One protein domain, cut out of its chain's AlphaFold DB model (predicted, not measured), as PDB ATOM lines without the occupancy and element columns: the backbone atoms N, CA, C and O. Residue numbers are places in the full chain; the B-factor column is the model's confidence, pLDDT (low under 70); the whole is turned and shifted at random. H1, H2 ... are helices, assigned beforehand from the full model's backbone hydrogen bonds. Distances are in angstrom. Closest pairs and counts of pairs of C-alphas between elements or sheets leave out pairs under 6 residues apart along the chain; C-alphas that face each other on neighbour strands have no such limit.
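This is residues 65 to 140 of the 140 residues of the protein "DUF4296 domain-containing protein" of Rhodothermaceae bacterium (UniProt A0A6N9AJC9). Picture a loose hook of helices: the long H4 makes one side, H3 stands across near its beginning, H2 sits round a corner at the other end of H3, where H3 begins, and H1 runs slantwise through the space between, its early residues packed on both H2 and H4. Residues 131 to 140 stick out as an arm, of which 131 to 138 belong to H4. The printed part has 76 residues with four named helices, in the order H1, H2, H3, H4, and no named strand; the class is all helix. It is only just loose, close to compact, with a radius of gyration of the C-alphas of 13.9 A and spans of 41 by 29 by 19 A.

Find C-alpha 65 at (144.803, 182.829, 136.734); there H1 begins, residues 65 to 81, 24.4 A long. H2 follows at residues 91 to 97, 9.9 A. H3, residues 102 to 114, covers 18.8 A and ends at C-alpha 114, (153.538, 182.493, 153.150). H4, residues 116 to 138, runs 32.6 A to C-alpha 138 at (137.552, 158.182, 129.172).

Look at Ile 69 and Ile 95, the closest C-alphas of H1 and H2, 6.6 A apart: the helices touch at a steep tilt of 54 degrees, opposite ways, H1 with residues 69 to 73 alone. H1 touches H4 with residues 66 to 71 alone, closest at the C-alphas of Ala 67 and Val 122, 5.5 A, at a steep tilt of 52 degrees, the same way. H2 and H3 touch only at the corner, C-alphas of Asp 92 and Arg 102 closest at 6.9 A. H3 and H4 are close but not clearly touching, the closest C-alphas, Tyr 112 and Tyr 119, 5.5 A apart, and only just about perpendicular at 70.4 degrees. H1 and H3 are only just apart, closest 8.3 A. In all four helices every O i to N i+4 pair is within hydrogen-bond range.

The C-alphas of Lys 114 and Phe 140 are the two farthest apart, 42.3 A. The printed part has no cut and no long link. Look for pLDDT under 70 at residues 85 to 88 and 138 to 140.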
ATOM      1  N   LEU A  65     143.693 182.679 137.647       88.56
ATOM      2  CA  LEU A  65     144.803 182.829 136.734       88.56
ATOM      3  C   LEU A  65     146.019 181.996 137.169       88.56
ATOM      4  O   LEU A  65     146.654 181.370 136.323       88.56
ATOM      5  N   MET A  66     146.319 181.908 138.467       89.94
ATOM      6  CA  MET A  66     147.397 181.033 138.947       89.94
ATOM      7  C   MET A  66     147.038 179.557 138.777       89.94
ATOM      8  O   MET A  66     147.888 178.770 138.360       89.94
ATOM      9  N   ALA A  67     145.773 179.190 139.010       88.69
ATOM     10  CA  ALA A  67     145.285 177.842 138.716       88.69
ATOM     11  C   ALA A  67     145.477 177.480 137.232       88.69
ATOM     12  O   ALA A  67     145.975 176.402 136.912       88.69
ATOM     13  N   GLU A  68     145.151 178.396 136.318       89.94
ATOM     14  CA  GLU A  68     145.349 178.204 134.877       89.94
ATOM     15  C   GLU A  68     146.823 178.093 134.474       89.94
ATOM     16  O   GLU A  68     147.160 177.244 133.649       89.94
ATOM     17  N   ILE A  69     147.708 178.908 135.060       91.38
ATOM     18  CA  ILE A  69     149.154 178.810 134.819       91.38
ATOM     19  C   ILE A  69     149.673 177.433 135.247       91.38
ATOM     20  O   ILE A  69     150.409 176.794 134.498       91.38
ATOM     21  N   PHE A  70     149.279 176.942 136.425       90.38
ATOM     22  CA  PHE A  70     149.724 175.633 136.901       90.38
ATOM     23  C   PHE A  70     149.193 174.476 136.052       90.38
ATOM     24  O   PHE A  70     149.947 173.546 135.766       90.38
ATOM     25  N   ILE A  71     147.940 174.551 135.593       89.81
ATOM     26  CA  ILE A  71     147.387 173.574 134.644       89.81
ATOM     27  C   ILE A  71     148.207 173.569 133.355       89.81
ATOM     28  O   ILE A  71     148.610 172.505 132.893       89.81
ATOM     29  N   ASP A  72     148.505 174.742 132.796       89.19
ATOM     30  CA  ASP A  72     149.294 174.847 131.569       89.19
ATOM     31  C   ASP A  72     150.691 174.235 131.727       89.19
ATOM     32  O   ASP A  72     151.163 173.558 130.814       89.19
ATOM     33  N   ILE A  73     151.337 174.439 132.881       89.19
ATOM     34  CA  ILE A  73     152.636 173.833 133.204       89.19
ATOM     35  C   ILE A  73     152.508 172.307 133.280       89.19
ATOM     36  O   ILE A  73     153.310 171.595 132.680       89.19
ATOM     37  N   HIS A  74     151.497 171.786 133.981       86.25
ATOM     38  CA  HIS A  74     151.274 170.342 134.083       86.25
ATOM     39  C   HIS A  74     150.986 169.703 132.722       86.25
ATOM     40  O   HIS A  74     151.568 168.670 132.400       86.25
ATOM     41  N   LEU A  75     150.163 170.339 131.887       85.38
ATOM     42  CA  LEU A  75     149.879 169.867 130.533       85.38
ATOM     43  C   LEU A  75     151.113 169.935 129.628       85.38
ATOM     44  O   LEU A  75     151.332 169.027 128.828       85.38
ATOM     45  N   ALA A  76     151.921 170.993 129.734       86.06
ATOM     46  CA  ALA A  76     153.162 171.122 128.978       86.06
ATOM     47  C   ALA A  76     154.168 170.025 129.353       86.06
ATOM     48  O   ALA A  76     154.744 169.404 128.460       86.06
ATOM     49  N   ASN A  77     154.320 169.741 130.649       85.31
ATOM     50  CA  ASN A  77     155.182 168.669 131.140       85.31
ATOM     51  C   ASN A  77     154.673 167.294 130.696       85.31
ATOM     52  O   ASN A  77     155.439 166.521 130.130       85.31
ATOM     53  N   ALA A  78     153.374 167.020 130.847       83.50
ATOM     54  CA  ALA A  78     152.780 165.754 130.422       83.50
ATOM     55  C   ALA A  78     152.949 165.512 128.911       83.50
ATOM     56  O   ALA A  78     153.259 164.404 128.481       83.50
ATOM     57  N   ARG A  79     152.795 166.550 128.078       83.50
ATOM     58  CA  ARG A  79     153.031 166.447 126.627       83.50
ATOM     59  C   ARG A  79     154.491 166.158 126.295       83.50
ATOM     60  O   ARG A  79     154.743 165.342 125.410       83.50
ATOM     61  N   ALA A  80     155.421 166.796 127.005       84.44
ATOM     62  CA  ALA A  80     156.849 166.551 126.842       84.44
ATOM     63  C   ALA A  80     157.222 165.110 127.230       84.44
ATOM     64  O   ALA A  80     157.929 164.443 126.482       84.44
ATOM     65  N   GLU A  81     156.687 164.599 128.343       84.12
ATOM     66  CA  GLU A  81     156.889 163.211 128.790       84.12
ATOM     67  C   GLU A  81     156.340 162.181 127.791       84.12
ATOM     68  O   GLU A  81     156.951 161.138 127.574       84.12
ATOM     69  N   LEU A  82     155.213 162.486 127.145       83.88
ATOM     70  CA  LEU A  82     154.603 161.631 126.122       83.88
ATOM     71  C   LEU A  82     155.264 161.757 124.734       83.88
ATOM     72  O   LEU A  82     154.838 161.086 123.795       83.88
ATOM     73  N   GLY A  83     156.278 162.613 124.576       80.50
ATOM     74  CA  GLY A  83     156.968 162.832 123.300       80.50
ATOM     75  C   GLY A  83     156.157 163.619 122.261       80.50
ATOM     76  O   GLY A  83     156.523 163.652 121.085       80.50
ATOM     77  N   TYR A  84     155.061 164.270 122.668       73.38
ATOM     78  CA  TYR A  84     154.269 165.144 121.805       73.38
ATOM     79  C   TYR A  84     154.850 166.571 121.813       73.38
ATOM     80  O   TYR A  84     154.326 167.463 122.480       73.38
ATOM     81  N   GLY A  85     155.917 166.795 121.038       63.59
ATOM     82  CA  GLY A  85     156.531 168.118 120.817       63.59
ATOM     83  C   GLY A  85     157.924 168.289 121.434       63.59
ATOM     84  O   GLY A  85     158.364 167.455 122.220       63.59
ATOM     85  N   SER A  86     158.633 169.360 121.043       56.34
ATOM     86  CA  SER A  86     159.929 169.711 121.643       56.34
ATOM     87  C   SER A  86     159.722 170.150 123.086       56.34
ATOM     88  O   SER A  86     158.825 170.959 123.319       56.34
ATOM     89  N   ASP A  87     160.550 169.619 123.986       63.72
ATOM     90  CA  ASP A  87     160.921 170.083 125.326       63.72
ATOM     91  C   ASP A  87     159.910 171.046 125.973       63.72
ATOM     92  O   ASP A  87     159.750 172.174 125.511       63.72
ATOM     93  N   GLY A  88     159.224 170.587 127.030       63.53
ATOM     94  CA  GLY A  88     158.092 171.261 127.683       63.53
ATOM     95  C   GLY A  88     158.138 172.793 127.646       63.53
ATOM     96  O   GLY A  88     159.179 173.406 127.870       63.53
ATOM     97  N   ALA A  89     156.992 173.416 127.346       74.56
ATOM     98  CA  ALA A  89     156.917 174.857 127.117       74.56
ATOM     99  C   ALA A  89     157.619 175.641 128.247       74.56
ATOM    100  O   ALA A  89     157.263 175.450 129.415       74.56
ATOM    101  N   PRO A  90     158.585 176.528 127.926       83.81
ATOM    102  CA  PRO A  90     159.301 177.291 128.938       83.81
ATOM    103  C   PRO A  90     158.319 178.032 129.840       83.81
ATOM    104  O   PRO A  90     157.368 178.650 129.351       83.81
ATOM    105  N   LEU A  91     158.562 177.992 131.150       85.56
ATOM    106  CA  LEU A  91     157.712 178.628 132.156       85.56
ATOM    107  C   LEU A  91     157.407 180.092 131.798       85.56
ATOM    108  O   LEU A  91     156.258 180.521 131.861       85.56
ATOM    109  N   ASP A  92     158.414 180.830 131.335       87.06
ATOM    110  CA  ASP A  92     158.263 182.234 130.947       87.06
ATOM    111  C   ASP A  92     157.295 182.415 129.770       87.06
ATOM    112  O   ASP A  92     156.492 183.345 129.771       87.06
ATOM    113  N   THR A  93     157.285 181.490 128.807       87.62
ATOM    114  CA  THR A  93     156.321 181.498 127.697       87.62
ATOM    115  C   THR A  93     154.894 181.295 128.200       87.62
ATOM    116  O   THR A  93     153.970 181.952 127.724       87.62
ATOM    117  N   ILE A  94     154.698 180.399 129.172       89.62
ATOM    118  CA  ILE A  94     153.381 180.127 129.762       89.62
ATOM    119  C   ILE A  94     152.878 181.352 130.538       89.62
ATOM    120  O   ILE A  94     151.736 181.772 130.342       89.62
ATOM    121  N   ILE A  95     153.735 181.953 131.368       92.06
ATOM    122  CA  ILE A  95     153.402 183.135 132.175       92.06
ATOM    123  C   ILE A  95     153.049 184.325 131.268       92.06
ATOM    124  O   ILE A  95     151.999 184.946 131.445       92.06
ATOM    125  N   VAL A  96     153.871 184.601 130.247       91.81
ATOM    126  CA  VAL A  96     153.638 185.705 129.298       91.81
ATOM    127  C   VAL A  96     152.357 185.488 128.494       91.81
ATOM    128  O   VAL A  96     151.589 186.429 128.303       91.81
ATOM    129  N   ARG A  97     152.062 184.250 128.071       90.19
ATOM    130  CA  ARG A  97     150.808 183.921 127.368       90.19
ATOM    131  C   ARG A  97     149.567 184.226 128.211       90.19
ATOM    132  O   ARG A  97     148.520 184.544 127.656       90.19
ATOM    133  N   ARG A  98     149.682 184.140 129.537       89.81
ATOM    134  CA  ARG A  98     148.617 184.470 130.496       89.81
ATOM    135  C   ARG A  98     148.608 185.950 130.896       89.81
ATOM    136  O   ARG A  98     147.804 186.344 131.731       89.81
ATOM    137  N   GLY A  99     149.459 186.771 130.277       92.62
ATOM    138  CA  GLY A  99     149.505 188.214 130.497       92.62
ATOM    139  C   GLY A  99     150.194 188.629 131.794       92.62
ATOM    140  O   GLY A  99     149.993 189.758 132.230       92.62
ATOM    141  N   LEU A 100     150.985 187.746 132.417       92.75
ATOM    142  CA  LEU A 100     151.761 188.096 133.606       92.75
ATOM    143  C   LEU A 100     153.182 188.477 133.237       92.75
ATOM    144  O   LEU A 100     153.823 187.858 132.384       92.75
ATOM    145  N   SER A 101     153.710 189.462 133.952       94.19
ATOM    146  CA  SER A 101     155.149 189.647 134.024       94.19
ATOM    147  C   SER A 101     155.779 188.594 134.938       94.19
ATOM    148  O   SER A 101     155.163 188.087 135.880       94.19
ATOM    149  N   ARG A 102     157.063 188.306 134.700       91.94
ATOM    150  CA  ARG A 102     157.853 187.416 135.560       91.94
ATOM    151  C   ARG A 102     157.814 187.854 137.027       91.94
ATOM    152  O   ARG A 102     157.614 187.032 137.912       91.94
ATOM    153  N   LYS A 103     157.940 189.163 137.263       94.12
ATOM    154  CA  LYS A 103     157.914 189.754 138.603       94.12
ATOM    155  C   LYS A 103     156.581 189.504 139.311       94.12
ATOM    156  O   LYS A 103     156.586 189.076 140.455       94.12
ATOM    157  N   GLU A 104     155.452 189.724 138.637       92.81
ATOM    158  CA  GLU A 104     154.129 189.476 139.229       92.81
ATOM    159  C   GLU A 104     153.913 187.998 139.555       92.81
ATOM    160  O   GLU A 104     153.313 187.678 140.579       92.81
ATOM    161  N   PHE A 105     154.405 187.096 138.705       93.62
ATOM    162  CA  PHE A 105     154.364 185.666 138.988       93.62
ATOM    163  C   PHE A 105     155.190 185.319 140.232       93.62
ATOM    164  O   PHE A 105     154.687 184.648 141.132       93.62
ATOM    165  N   ASP A 106     156.425 185.813 140.322       94.19
ATOM    166  CA  ASP A 106     157.299 185.559 141.469       94.19
ATOM    167  C   ASP A 106     156.720 186.168 142.768       94.19
ATOM    168  O   ASP A 106     156.744 185.519 143.817       94.19
ATOM    169  N   ASP A 107     156.104 187.355 142.703       94.25
ATOM    170  CA  ASP A 107     155.411 187.991 143.833       94.25
ATOM    171  C   ASP A 107     154.208 187.149 144.311       94.25
ATOM    172  O   ASP A 107     154.007 186.964 145.516       94.25
ATOM    173  N   ARG A 108     153.432 186.569 143.383       92.19
ATOM    174  CA  ARG A 108     152.330 185.643 143.709       92.19
ATOM    175  C   ARG A 108     152.842 184.329 144.294       92.19
ATOM    176  O   ARG A 108     152.288 183.833 145.273       92.19
ATOM    177  N   MET A 109     153.932 183.782 143.765       92.44
ATOM    178  CA  MET A 109     154.581 182.602 144.342       92.44
ATOM    179  C   MET A 109     155.076 182.871 145.768       92.44
ATOM    180  O   MET A 109     154.882 182.042 146.659       92.44
ATOM    181  N   ALA A 110     155.641 184.054 146.019       94.12
ATOM    182  CA  ALA A 110     156.042 184.481 147.355       94.12
ATOM    183  C   ALA A 110     154.842 184.648 148.306       94.12
ATOM    184  O   ALA A 110     154.967 184.377 149.504       94.12
ATOM    185  N   PHE A 111     153.676 185.057 147.793       90.94
ATOM    186  CA  PHE A 111     152.431 185.071 148.560       90.94
ATOM    187  C   PHE A 111     152.013 183.654 148.976       90.94
ATOM    188  O   PHE A 111     151.787 183.425 150.166       90.94
ATOM    189  N   TYR A 112     151.979 182.690 148.052       89.62
ATOM    190  CA  TYR A 112     151.602 181.304 148.368       89.62
ATOM    191  C   TYR A 112     152.576 180.611 149.317       89.62
ATOM    192  O   TYR A 112     152.146 179.851 150.182       89.62
ATOM    193  N   ALA A 113     153.870 180.923 149.228       90.75
ATOM    194  CA  ALA A 113     154.869 180.415 150.167       90.75
ATOM    195  C   ALA A 113     154.577 180.827 151.624       90.75
ATOM    196  O   ALA A 113     154.907 180.096 152.555       90.75
ATOM    197  N   LYS A 114     153.943 181.989 151.827       92.94
ATOM    198  CA  LYS A 114     153.538 182.493 153.150       92.94
ATOM    199  C   LYS A 114     152.130 182.047 153.557       92.94
ATOM    200  O   LYS A 114     151.817 182.068 154.744       92.94
ATOM    201  N   HIS A 115     151.302 181.625 152.600       90.38
ATOM    202  CA  HIS A 115     149.897 181.260 152.800       90.38
ATOM    203  C   HIS A 115     149.605 179.866 152.212       90.38
ATOM    204  O   HIS A 115     148.933 179.747 151.183       90.38
ATOM    205  N   PRO A 116     150.075 178.782 152.862       89.06
ATOM    206  CA  PRO A 116     149.915 177.422 152.343       89.06
ATOM    207  C   PRO A 116     148.445 176.996 152.211       89.06
ATOM    208  O   PRO A 116     148.110 176.212 151.331       89.06
ATOM    209  N   GLN A 117     147.550 177.544 153.040       88.56
ATOM    210  CA  GLN A 117     146.106 177.311 152.930       88.56
ATOM    211  C   GLN A 117     145.560 177.800 151.579       88.56
ATOM    212  O   GLN A 117     144.874 177.051 150.891       88.56
ATOM    213  N   SER A 118     145.925 179.012 151.148       86.12
ATOM    214  CA  SER A 118     145.498 179.565 149.857       86.12
ATOM    215  C   SER A 118     146.079 178.774 148.677       86.12
ATOM    216  O   SER A 118     145.421 178.627 147.648       86.12
ATOM    217  N   TYR A 119     147.277 178.197 148.832       86.50
ATOM    218  CA  TYR A 119     147.850 177.287 147.835       86.50
ATOM    219  C   TYR A 119     147.038 175.990 147.693       86.50
ATOM    220  O   TYR A 119     146.768 175.564 146.573       86.50
ATOM    221  N   LEU A 120     146.585 175.395 148.806       88.38
ATOM    222  CA  LEU A 120     145.738 174.196 148.778       88.38
ATOM    223  C   LEU A 120     144.422 174.434 148.031       88.38
ATOM    224  O   LEU A 120     143.951 173.547 147.323       88.38
ATOM    225  N   VAL A 121     143.841 175.633 148.137       88.31
ATOM    226  CA  VAL A 121     142.625 175.979 147.384       88.31
ATOM    227  C   VAL A 121     142.878 175.938 145.876       88.31
ATOM    228  O   VAL A 121     142.110 175.320 145.140       88.31
ATOM    229  N   VAL A 122     143.978 176.546 145.422       87.25
ATOM    230  CA  VAL A 122     144.389 176.514 144.010       87.25
ATOM    231  C   VAL A 122     144.682 175.078 143.568       87.25
ATOM    232  O   VAL A 122     144.236 174.657 142.503       87.25
ATOM    233  N   GLN A 123     145.365 174.291 144.401       87.12
ATOM    234  CA  GLN A 123     145.680 172.894 144.107       87.12
ATOM    235  C   GLN A 123     144.426 172.030 143.931       87.12
ATOM    236  O   GLN A 123     144.340 171.269 142.967       87.12
ATOM    237  N   ASN A 124     143.436 172.170 144.814       87.38
ATOM    238  CA  ASN A 124     142.181 171.428 144.706       87.38
ATOM    239  C   ASN A 124     141.458 171.738 143.388       87.38
ATOM    240  O   ASN A 124     141.009 170.819 142.709       87.38
ATOM    241  N   GLN A 125     141.438 173.004 142.958       86.62
ATOM    242  CA  GLN A 125     140.850 173.376 141.667       86.62
ATOM    243  C   GLN A 125     141.568 172.752 140.469       86.62
ATOM    244  O   GLN A 125     140.918 172.350 139.504       86.62
ATOM    245  N   ILE A 126     142.900 172.667 140.518       87.38
ATOM    246  CA  ILE A 126     143.689 172.010 139.469       87.38
ATOM    247  C   ILE A 126     143.289 170.536 139.377       87.38
ATOM    248  O   ILE A 126     142.995 170.050 138.287       87.38
ATOM    249  N   MET A 127     143.225 169.838 140.514       85.88
ATOM    250  CA  MET A 127     142.861 168.419 140.559       85.88
ATOM    251  C   MET A 127     141.426 168.177 140.087       85.88
ATOM    252  O   MET A 127     141.189 167.254 139.308       85.88
ATOM    253  N   ASP A 128     140.484 169.033 140.487       87.31
ATOM    254  CA  ASP A 128     139.095 168.960 140.032       87.31
ATOM    255  C   ASP A 128     138.995 169.133 138.514       87.31
ATOM    256  O   ASP A 128     138.304 168.366 137.838       87.31
ATOM    257  N   ARG A 129     139.720 170.108 137.951       82.75
ATOM    258  CA  ARG A 129     139.704 170.394 136.513       82.75
ATOM    259  C   ARG A 129     140.368 169.287 135.696       82.75
ATOM    260  O   ARG A 129     139.772 168.814 134.732       82.75
ATOM    261  N   LEU A 130     141.537 168.804 136.117       81.44
ATOM    262  CA  LEU A 130     142.204 167.665 135.477       81.44
ATOM    263  C   LEU A 130     141.356 166.385 135.566       81.44
ATOM    264  O   LEU A 130     141.270 165.616 134.605       81.44
ATOM    265  N   GLY A 131     140.679 166.167 136.697       82.19
ATOM    266  CA  GLY A 131     139.748 165.055 136.874       82.19
ATOM    267  C   GLY A 131     138.544 165.134 135.932       82.19
ATOM    268  O   GLY A 131     138.133 164.113 135.376       82.19
ATOM    269  N   GLN A 132     137.997 166.332 135.705       81.00
ATOM    270  CA  GLN A 132     136.930 166.553 134.723       81.00
ATOM    271  C   GLN A 132     137.406 166.272 133.295       81.00
ATOM    272  O   GLN A 132     136.735 165.535 132.574       81.00
ATOM    273  N   GLU A 133     138.574 166.786 132.902       76.62
ATOM    274  CA  GLU A 133     139.144 166.543 131.570       76.62
ATOM    275  C   GLU A 133     139.405 165.049 131.327       76.62
ATOM    276  O   GLU A 133     139.056 164.520 130.273       76.62
ATOM    277  N   THR A 134     139.907 164.329 132.333       76.38
ATOM    278  CA  THR A 134     140.133 162.876 132.242       76.38
ATOM    279  C   THR A 134     138.828 162.103 132.027       76.38
ATOM    280  O   THR A 134     138.778 161.185 131.209       76.38
ATOM    281  N   ARG A 135     137.744 162.477 132.723       74.94
ATOM    282  CA  ARG A 135     136.425 161.837 132.550       74.94
ATOM    283  C   ARG A 135     135.849 162.063 131.157       74.94
ATOM    284  O   ARG A 135     135.203 161.165 130.630       74.94
ATOM    285  N   LEU A 136     136.080 163.238 130.570       72.62
ATOM    286  CA  LEU A 136     135.648 163.532 129.203       72.62
ATOM    287  C   LEU A 136     136.389 162.667 128.179       72.62
ATOM    288  O   LEU A 136     135.777 162.215 127.219       72.62
ATOM    289  N   VAL A 137     137.678 162.401 128.399       70.69
ATOM    290  CA  VAL A 137     138.484 161.548 127.512       70.69
ATOM    291  C   VAL A 137     138.137 160.063 127.671       70.69
ATOM    292  O   VAL A 137     138.076 159.352 126.677       70.69
ATOM    293  N   ALA A 138     137.873 159.589 128.893       69.94
ATOM    294  CA  ALA A 138     137.552 158.182 129.172       69.94
ATOM    295  C   ALA A 138     136.090 157.783 128.863       69.94
ATOM    296  O   ALA A 138     135.737 156.611 128.976       69.94
ATOM    297  N   GLY A 139     135.229 158.754 128.543       59.19
ATOM    298  CA  GLY A 139     133.827 158.541 128.171       59.19
ATOM    299  C   GLY A 139     133.587 158.278 126.677       59.19
ATOM    300  O   GLY A 139     132.425 158.229 126.272       59.19
ATOM    301  N   PHE A 140     134.652 158.134 125.884       46.75
ATOM    302  CA  PHE A 140     134.653 157.706 124.478       46.75
ATOM    303  C   PHE A 140     135.321 156.335 124.344       46.75
ATOM    304  O   PHE A 140     134.911 155.588 123.428       46.75
TER     305      PHE A 140